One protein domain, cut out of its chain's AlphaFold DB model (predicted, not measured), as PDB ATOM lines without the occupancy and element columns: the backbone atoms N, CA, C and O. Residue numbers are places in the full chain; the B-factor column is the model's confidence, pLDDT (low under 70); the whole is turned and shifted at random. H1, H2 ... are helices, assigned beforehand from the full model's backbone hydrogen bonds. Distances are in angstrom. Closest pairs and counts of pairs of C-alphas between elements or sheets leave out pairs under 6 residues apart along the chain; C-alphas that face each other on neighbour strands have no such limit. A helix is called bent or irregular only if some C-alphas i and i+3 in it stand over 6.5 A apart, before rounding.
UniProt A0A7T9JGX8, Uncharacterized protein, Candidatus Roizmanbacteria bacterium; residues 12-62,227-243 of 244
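Overview. This is residues 12 to 62 and 227 to 243 of the 244 residues of an uncharacterized protein of Candidatus Roizmanbacteria bacterium (UniProt A0A7T9JGX8). Four helices pack one on the next in a closed ring of contacts, H1 to H2 to H3 to H4 and back to H1, mostly crossed rather than side by side. H1 and H2 make a helical hairpin, H3 folds back from H2 after a tight link, and the later part of H4 packs on both H1 and H3. The printed part has 68 residues with four named helices, in the order H1 H2 H3 H4, and no named strand; the class is all helix. It is compact, with a radius of gyration of the C-alphas of 11.0 A and spans of 31 by 26 by 21 A.

Arrangement. Start at the longest helix, H4, residues 227 to 242. With residues 236 to 241 alone it touches H1, residues 12 to 25, opposite ways at a steep tilt of 61 degrees; the closest C-alphas, of Ala 17 and Ala 240, are 4.9 A apart. With residues 235 to 239 alone it touches H3, residues 50 to 58, opposite ways at a shallow tilt of 27 degrees; the closest C-alphas are those of Val 56 and Met 235, 6.4 A. Look next at H2, residues 35 to 46, which touches H3 at a steep tilt of 55 degrees, C-alphas 43 and 50 being closest at 5.2 A. In the hairpin, H1 with residues 20 to 25 alone touches residues 41 to 46 of H2 at a steep tilt of 43 degrees; the closest C-alphas are those of Ala 24 and Ile 42, 5.8 A. H2 and H4 are near each other, while H1 and H3 are apart. Every O i to N i+4 pair is within hydrogen-bond range in H1, H3 and H4, and 6 of 8 in H2.

Along the chain. Find C-alpha 227 at (131.597, 188.092, 146.561); from there H4 runs 22.7 A to C-alpha 242 at (146.519, 191.428, 163.367). H1 begins at C-alpha 12, (155.736, 197.483, 152.749), and runs 20.3 A. H2 measures 15.5 A and is only just irregular, with C-alphas 37 and 40 6.6 A apart; H3 measures 12.2 A.

Size, cuts and confidence. The C-alphas of Gln 12 and Val 32 are the two farthest apart, at 31.6 A. Residues 63 to 226 are not printed, and C-alphas 62 and 227 are 8.0 A apart across this cut, in the link from H3 to H4. No link printed whole is long. Confidence is under 70 at residues 12 to 14, 29 to 34, 60 to 62 and 227 to 231; the mean pLDDT of the printed part is 78.7.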
ATOM      1  N   GLN A  12     154.936 198.713 152.778       61.31
ATOM      2  CA  GLN A  12     155.736 197.483 152.749       61.31
ATOM      3  C   GLN A  12     155.303 196.469 153.815       61.31
ATOM      4  O   GLN A  12     155.149 195.288 153.492       61.31
ATOM      5  N   GLY A  13     155.046 196.917 155.049       63.75
ATOM      6  CA  GLY A  13     154.586 196.050 156.141       63.75
ATOM      7  C   GLY A  13     153.212 195.440 155.850       63.75
ATOM      8  O   GLY A  13     153.030 194.225 155.947       63.75
ATOM      9  N   ALA A  14     152.278 196.256 155.354       69.81
ATOM     10  CA  ALA A  14     150.950 195.790 154.951       69.81
ATOM     11  C   ALA A  14     151.013 194.762 153.808       69.81
ATOM     12  O   ALA A  14     150.290 193.762 153.824       69.81
ATOM     13  N   HIS A  15     151.901 194.964 152.826       77.69
ATOM     14  CA  HIS A  15     152.079 194.025 151.718       77.69
ATOM     15  C   HIS A  15     152.659 192.681 152.184       77.69
ATOM     16  O   HIS A  15     152.199 191.620 151.753       77.69
ATOM     17  N   GLN A  16     153.630 192.711 153.101       82.38
ATOM     18  CA  GLN A  16     154.250 191.509 153.650       82.38
ATOM     19  C   GLN A  16     153.271 190.704 154.517       82.38
ATOM     20  O   GLN A  16     153.175 189.485 154.347       82.38
ATOM     21  N   ALA A  17     152.488 191.368 155.373       85.12
ATOM     22  CA  ALA A  17     151.440 190.732 156.171       85.12
ATOM     23  C   ALA A  17     150.383 190.052 155.280       85.12
ATOM     24  O   ALA A  17     150.103 188.863 155.440       85.12
ATOM     25  N   LEU A  18     149.872 190.747 154.257       86.00
ATOM     26  CA  LEU A  18     148.940 190.174 153.275       86.00
ATOM     27  C   LEU A  18     149.528 188.972 152.522       86.00
ATOM     28  O   LEU A  18     148.817 187.997 152.265       86.00
ATOM     29  N   SER A  19     150.812 189.024 152.165       85.69
ATOM     30  CA  SER A  19     151.495 187.904 151.510       85.69
ATOM     31  C   SER A  19     151.584 186.680 152.423       85.69
ATOM     32  O   SER A  19     151.354 185.563 151.957       85.69
ATOM     33  N   ARG A  20     151.869 186.872 153.720       88.81
ATOM     34  CA  ARG A  20     151.885 185.789 154.717       88.81
ATOM     35  C   ARG A  20     150.506 185.154 154.871       88.81
ATOM     36  O   ARG A  20     150.394 183.935 154.785       88.81
ATOM     37  N   VAL A  21     149.455 185.967 154.992       88.25
ATOM     38  CA  VAL A  21     148.071 185.467 155.073       88.25
ATOM     39  C   VAL A  21     147.714 184.624 153.848       88.25
ATOM     40  O   VAL A  21     147.218 183.508 153.986       88.25
ATOM     41  N   ARG A  22     148.019 185.103 152.636       87.19
ATOM     42  CA  ARG A  22     147.766 184.340 151.401       87.19
ATOM     43  C   ARG A  22     148.517 183.009 151.372       87.19
ATOM     44  O   ARG A  22     147.949 182.013 150.931       87.19
ATOM     45  N   ALA A  23     149.769 182.989 151.826       87.12
ATOM     46  CA  ALA A  23     150.565 181.769 151.897       87.12
ATOM     47  C   ALA A  23     149.957 180.751 152.873       87.12
ATOM     48  O   ALA A  23     149.796 179.593 152.497       87.12
ATOM     49  N   ALA A  24     149.529 181.192 154.060       88.00
ATOM     50  CA  ALA A  24     148.874 180.332 155.045       88.00
ATOM     51  C   ALA A  24     147.584 179.700 154.490       88.00
ATOM     52  O   ALA A  24     147.346 178.506 154.645       88.00
ATOM     53  N   PHE A  25     146.781 180.461 153.739       84.56
ATOM     54  CA  PHE A  25     145.570 179.934 153.098       84.56
ATOM     55  C   PHE A  25     145.837 178.896 152.002       84.56
ATOM     56  O   PHE A  25     144.975 178.055 151.748       84.56
ATOM     57  N   ASN A  26     147.012 178.912 151.367       84.75
ATOM     58  CA  ASN A  26     147.386 177.892 150.382       84.75
ATOM     59  C   ASN A  26     147.695 176.526 151.019       84.75
ATOM     60  O   ASN A  26     147.784 175.538 150.290       84.75
ATOM     61  N   LEU A  27     147.857 176.466 152.345       83.94
ATOM     62  CA  LEU A  27     148.055 175.224 153.094       83.94
ATOM     63  C   LEU A  27     146.734 174.506 153.391       83.94
ATOM     64  O   LEU A  27     146.737 173.319 153.714       83.94
ATOM     65  N   LEU A  28     145.604 175.210 153.281       79.19
ATOM     66  CA  LEU A  28     144.294 174.631 153.546       79.19
ATOM     67  C   LEU A  28     143.857 173.707 152.394       79.19
ATOM     68  O   LEU A  28     144.103 174.016 151.221       79.19
ATOM     69  N   PRO A  29     143.182 172.583 152.695       67.56
ATOM     70  CA  PRO A  29     142.645 171.701 151.669       67.56
ATOM     71  C   PRO A  29     141.691 172.457 150.736       67.56
ATOM     72  O   PRO A  29     140.848 173.250 151.158       67.56
ATOM     73  N   ARG A  30     141.828 172.211 149.428       55.28
ATOM     74  CA  ARG A  30     140.958 172.829 148.422       55.28
ATOM     75  C   ARG A  30     139.517 172.350 148.630       55.28
ATOM     76  O   ARG A  30     139.283 171.158 148.789       55.28
ATOM     77  N   ASN A  31     138.568 173.283 148.549       50.03
ATOM     78  CA  ASN A  31     137.114 173.057 148.535       50.03
ATOM     79  C   ASN A  31     136.450 172.653 149.863       50.03
ATOM     80  O   ASN A  31     135.242 172.440 149.871       50.03
ATOM     81  N   VAL A  32     137.178 172.615 150.983       56.19
ATOM     82  CA  VAL A  32     136.583 172.394 152.310       56.19
ATOM     83  C   VAL A  32     137.084 173.480 153.251       56.19
ATOM     84  O   VAL A  32     138.264 173.512 153.592       56.19
ATOM     85  N   PHE A  33     136.189 174.395 153.629       62.41
ATOM     86  CA  PHE A  33     136.462 175.409 154.642       62.41
ATOM     87  C   PHE A  33     135.554 175.169 155.850       62.41
ATOM     88  O   PHE A  33     134.342 175.380 155.777       62.41
ATOM     89  N   VAL A  34     136.144 174.707 156.945       69.94
ATOM     90  CA  VAL A  34     135.519 174.484 158.248       69.94
ATOM     91  C   VAL A  34     136.321 175.298 159.256       69.94
ATOM     92  O   VAL A  34     137.514 175.064 159.442       69.94
ATOM     93  N   VAL A  35     135.677 176.277 159.897       73.12
ATOM     94  CA  VAL A  35     136.359 177.257 160.763       73.12
ATOM     95  C   VAL A  35     137.221 176.568 161.820       73.12
ATOM     96  O   VAL A  35     138.381 176.932 161.981       73.12
ATOM     97  N   HIS A  36     136.693 175.539 162.481       73.12
ATOM     98  CA  HIS A  36     137.384 174.840 163.567       73.12
ATOM     99  C   HIS A  36     138.550 173.963 163.099       73.12
ATOM    100  O   HIS A  36     139.531 173.838 163.828       73.12
ATOM    101  N   ASP A  37     138.496 173.440 161.875       78.88
ATOM    102  CA  ASP A  37     139.587 172.641 161.310       78.88
ATOM    103  C   ASP A  37     140.686 173.531 160.721       78.88
ATOM    104  O   ASP A  37     141.871 173.197 160.751       78.88
ATOM    105  N   ASN A  38     140.307 174.685 160.164       83.69
ATOM    106  CA  ASN A  38     141.231 175.556 159.448       83.69
ATOM    107  C   ASN A  38     141.859 176.641 160.330       83.69
ATOM    108  O   ASN A  38     143.019 176.992 160.107       83.69
ATOM    109  N   ALA A  39     141.137 177.175 161.320       87.38
ATOM    110  CA  ALA A  39     141.649 178.241 162.182       87.38
ATOM    111  C   ALA A  39     142.936 177.853 162.936       87.38
ATOM    112  O   ALA A  39     143.835 178.690 162.963       87.38
ATOM    113  N   PRO A  40     143.113 176.622 163.465       90.69
ATOM    114  CA  PRO A  40     144.365 176.221 164.113       90.69
ATOM    115  C   PRO A  40     145.579 176.258 163.181       90.69
ATOM    116  O   PRO A  40     146.647 176.706 163.590       90.69
ATOM    117  N   VAL A  41     145.409 175.838 161.922       90.31
ATOM    118  CA  VAL A  41     146.477 175.888 160.910       90.31
ATOM    119  C   VAL A  41     146.867 177.339 160.643       90.31
ATOM    120  O   VAL A  41     148.040 177.688 160.689       90.31
ATOM    121  N   ILE A  42     145.883 178.212 160.426       92.44
ATOM    122  CA  ILE A  42     146.134 179.628 160.135       92.44
ATOM    123  C   ILE A  42     146.714 180.369 161.346       92.44
ATOM    124  O   ILE A  42     147.628 181.170 161.178       92.44
ATOM    125  N   ALA A  43     146.234 180.082 162.557       92.94
ATOM    126  CA  ALA A  43     146.763 180.641 163.799       92.94
ATOM    127  C   ALA A  43     148.240 180.278 163.992       92.94
ATOM    128  O   ALA A  43     149.054 181.156 164.263       92.94
ATOM    129  N   HIS A  44     148.592 179.009 163.766       92.94
ATOM    130  CA  HIS A  44     149.975 178.545 163.835       92.94
ATOM    131  C   HIS A  44     150.877 179.233 162.799       92.94
ATOM    132  O   HIS A  44     151.934 179.749 163.146       92.94
ATOM    133  N   GLU A  45     150.449 179.284 161.538       93.88
ATOM    134  CA  GLU A  45     151.252 179.816 160.426       93.88
ATOM    135  C   GLU A  45     151.441 181.339 160.483       93.88
ATOM    136  O   GLU A  45     152.443 181.886 160.006       93.88
ATOM    137  N   LEU A  46     150.473 182.052 161.058       92.62
ATOM    138  CA  LEU A  46     150.527 183.505 161.195       92.62
ATOM    139  C   LEU A  46     151.069 183.972 162.546       92.62
ATOM    140  O   LEU A  46     151.327 185.168 162.675       92.62
ATOM    141  N   ASP A  47     151.307 183.054 163.488       93.50
ATOM    142  CA  ASP A  47     151.663 183.349 164.883       93.50
ATOM    143  C   ASP A  47     150.627 184.270 165.555       93.50
ATOM    144  O   ASP A  47     150.944 185.281 166.178       93.50
ATOM    145  N   LEU A  48     149.346 183.939 165.361       94.00
ATOM    146  CA  LEU A  48     148.207 184.677 165.907       94.00
ATOM    147  C   LEU A  48     147.480 183.845 166.972       94.00
ATOM    148  O   LEU A  48     147.416 182.619 166.849       94.00
ATOM    149  N   PRO A  49     146.845 184.478 167.976       94.44
ATOM    150  CA  PRO A  49     145.955 183.772 168.890       94.44
ATOM    151  C   PRO A  49     144.814 183.088 168.128       94.44
ATOM    152  O   PRO A  49     144.186 183.696 167.253       94.44
ATOM    153  N   LEU A  50     144.514 181.837 168.480       90.94
ATOM    154  CA  LEU A  50     143.468 181.047 167.826       90.94
ATOM    155  C   LEU A  50     142.113 181.763 167.874       90.94
ATOM    156  O   LEU A  50     141.395 181.803 166.877       90.94
ATOM    157  N   GLU A  51     141.793 182.382 169.008       87.69
ATOM    158  CA  GLU A  51     140.552 183.120 169.222       87.69
ATOM    159  C   GLU A  51     140.423 184.302 168.254       87.69
ATOM    160  O   GLU A  51     139.338 184.554 167.739       87.69
ATOM    161  N   THR A  52     141.535 184.978 167.941       89.38
ATOM    162  CA  THR A  52     141.558 186.087 166.973       89.38
ATOM    163  C   THR A  52     141.265 185.585 165.561       89.38
ATOM    164  O   THR A  52     140.493 186.199 164.827       89.38
ATOM    165  N   VAL A  53     141.849 184.450 165.171       88.12
ATOM    166  CA  VAL A  53     141.600 183.855 163.848       88.12
ATOM    167  C   VAL A  53     140.150 183.390 163.722       88.12
ATOM    168  O   VAL A  53     139.509 183.666 162.707       88.12
ATOM    169  N   ILE A  54     139.611 182.742 164.760       84.81
ATOM    170  CA  ILE A  54     138.205 182.323 164.808       84.81
ATOM    171  C   ILE A  54     137.279 183.540 164.701       84.81
ATOM    172  O   ILE A  54     136.364 183.525 163.881       84.81
ATOM    173  N   GLU A  55     137.533 184.612 165.455       83.62
ATOM    174  CA  GLU A  55     136.730 185.841 165.397       83.62
ATOM    175  C   GLU A  55     136.728 186.452 163.987       83.62
ATOM    176  O   GLU A  55     135.674 186.830 163.465       83.62
ATOM    177  N   VAL A  56     137.885 186.500 163.320       84.06
ATOM    178  CA  VAL A  56     137.979 187.008 161.944       84.06
ATOM    179  C   VAL A  56     137.227 186.110 160.958       84.06
ATOM    180  O   VAL A  56     136.549 186.631 160.073       84.06
ATOM    181  N   PHE A  57     137.283 184.785 161.114       78.50
ATOM    182  CA  PHE A  57     136.528 183.841 160.275       78.50
ATOM    183  C   PHE A  57     135.018 183.907 160.510       78.50
ATOM    184  O   PHE A  57     134.233 183.638 159.602       78.50
ATOM    185  N   GLN A  58     134.605 184.253 161.728       72.19
ATOM    186  CA  GLN A  58     133.201 184.369 162.121       72.19
ATOM    187  C   GLN A  58     132.620 185.768 161.892       72.19
ATOM    188  O   GLN A  58     131.404 185.951 162.020       72.19
ATOM    189  N   THR A  59     133.463 186.748 161.560       70.62
ATOM    190  CA  THR A  59     133.036 188.114 161.270       70.62
ATOM    191  C   THR A  59     132.066 188.101 160.084       70.62
ATOM    192  O   THR A  59     132.375 187.499 159.054       70.62
ATOM    193  N   PRO A  60     130.895 188.759 160.191       55.25
ATOM    194  CA  PRO A  60     129.899 188.760 159.132       55.25
ATOM    195  C   PRO A  60     130.505 189.307 157.846       55.25
ATOM    196  O   PRO A  60     130.922 190.460 157.756       55.25
ATOM    197  N   HIS A  61     130.545 188.439 156.851       57.91
ATOM    198  CA  HIS A  61     130.927 188.791 155.502       57.91
ATOM    199  C   HIS A  61     129.712 189.384 154.785       57.91
ATOM    200  O   HIS A  61     128.595 188.928 155.047       57.91
ATOM    201  N   PRO A  62     129.898 190.406 153.928       49.88
ATOM    202  CA  PRO A  62     128.808 191.186 153.360       49.88
ATOM    203  C   PRO A  62     127.693 190.299 152.808       49.88
ATOM    204  O   PRO A  62     127.941 189.306 152.122       49.88
ATOM    205  N   ASP A 227     131.940 188.007 145.134       55.50
ATOM    206  CA  ASP A 227     131.597 188.092 146.561       55.50
ATOM    207  C   ASP A 227     132.462 187.126 147.397       55.50
ATOM    208  O   ASP A 227     132.719 187.353 148.582       55.50
ATOM    209  N   THR A 228     132.955 186.049 146.775       58.25
ATOM    210  CA  THR A 228     133.958 185.154 147.372       58.25
ATOM    211  C   THR A 228     135.334 185.818 147.438       58.25
ATOM    212  O   THR A 228     135.994 185.748 148.475       58.25
ATOM    213  N   ASP A 229     135.765 186.489 146.369       61.44
ATOM    214  CA  ASP A 229     137.061 187.170 146.323       61.44
ATOM    215  C   ASP A 229     137.094 188.405 147.229       61.44
ATOM    216  O   ASP A 229     138.060 188.583 147.968       61.44
ATOM    217  N   GLY A 230     136.035 189.219 147.239       61.25
ATOM    218  CA  GLY A 230     135.908 190.384 148.119       61.25
ATOM    219  C   GLY A 230     135.914 189.992 149.595       61.25
ATOM    220  O   GLY A 230     136.626 190.591 150.395       61.25
ATOM    221  N   MET A 231     135.221 188.908 149.950       65.81
ATOM    222  CA  MET A 231     135.287 188.359 151.301       65.81
ATOM    223  C   MET A 231     136.684 187.873 151.665       65.81
ATOM    224  O   MET A 231     137.175 188.185 152.746       65.81
ATOM    225  N   LYS A 232     137.322 187.084 150.793       71.56
ATOM    226  CA  LYS A 232     138.687 186.615 151.044       71.56
ATOM    227  C   LYS A 232     139.621 187.801 151.238       71.56
ATOM    228  O   LYS A 232     140.437 187.770 152.144       71.56
ATOM    229  N   GLN A 233     139.472 188.858 150.442       72.62
ATOM    230  CA  GLN A 233     140.242 190.089 150.597       72.62
ATOM    231  C   GLN A 233     139.978 190.774 151.939       72.62
ATOM    232  O   GLN A 233     140.937 191.155 152.599       72.62
ATOM    233  N   GLU A 234     138.722 190.886 152.372       75.31
ATOM    234  CA  GLU A 234     138.377 191.476 153.668       75.31
ATOM    235  C   GLU A 234     138.913 190.640 154.839       75.31
ATOM    236  O   GLU A 234     139.559 191.170 155.740       75.31
ATOM    237  N   MET A 235     138.706 189.324 154.803       79.69
ATOM    238  CA  MET A 235     139.239 188.381 155.785       79.69
ATOM    239  C   MET A 235     140.769 188.447 155.830       79.69
ATOM    240  O   MET A 235     141.356 188.508 156.909       79.69
ATOM    241  N   PHE A 236     141.425 188.492 154.665       86.00
ATOM    242  CA  PHE A 236     142.878 188.603 154.583       86.00
ATOM    243  C   PHE A 236     143.376 189.940 155.115       86.00
ATOM    244  O   PHE A 236     144.386 189.965 155.805       86.00
ATOM    245  N   ALA A 237     142.673 191.035 154.827       83.69
ATOM    246  CA  ALA A 237     143.007 192.353 155.344       83.69
ATOM    247  C   ALA A 237     142.866 192.403 156.871       83.69
ATOM    248  O   ALA A 237     143.757 192.917 157.541       83.69
ATOM    249  N   ARG A 238     141.799 191.819 157.431       85.75
ATOM    250  CA  ARG A 238     141.585 191.731 158.884       85.75
ATOM    251  C   ARG A 238     142.679 190.916 159.568       85.75
ATOM    252  O   ARG A 238     143.260 191.406 160.525       85.75
ATOM    253  N   LEU A 239     143.016 189.735 159.040       88.81
ATOM    254  CA  LEU A 239     144.135 188.940 159.559       88.81
ATOM    255  C   LEU A 239     145.472 189.672 159.419       88.81
ATOM    256  O   LEU A 239     146.265 189.660 160.349       88.81
ATOM    257  N   ALA A 240     145.715 190.337 158.287       87.75
ATOM    258  CA  ALA A 240     146.938 191.106 158.075       87.75
ATOM    259  C   ALA A 240     147.060 192.281 159.055       87.75
ATOM    260  O   ALA A 240     148.163 192.575 159.490       87.75
ATOM    261  N   CYS A 241     145.947 192.908 159.455       86.44
ATOM    262  CA  CYS A 241     145.940 193.940 160.499       86.44
ATOM    263  C   CYS A 241     146.282 193.397 161.896       86.44
ATOM    264  O   CYS A 241     146.627 194.187 162.772       86.44
ATOM    265  N   CYS A 242     146.150 192.085 162.114       86.94
ATOM    266  CA  CYS A 242     146.519 191.428 163.367       86.94
ATOM    267  C   CYS A 242     147.994 191.001 163.405       86.94
ATOM    268  O   CYS A 242     148.476 190.633 164.469       86.94
ATOM    269  N   ILE A 243     148.693 191.022 162.265       85.56
ATOM    270  CA  ILE A 243     150.117 190.692 162.162       85.56
ATOM    271  C   ILE A 243     150.905 191.990 162.366       85.56
ATOM    272  O   ILE A 243     150.806 192.899 161.541       85.56
TER     273      ILE A 243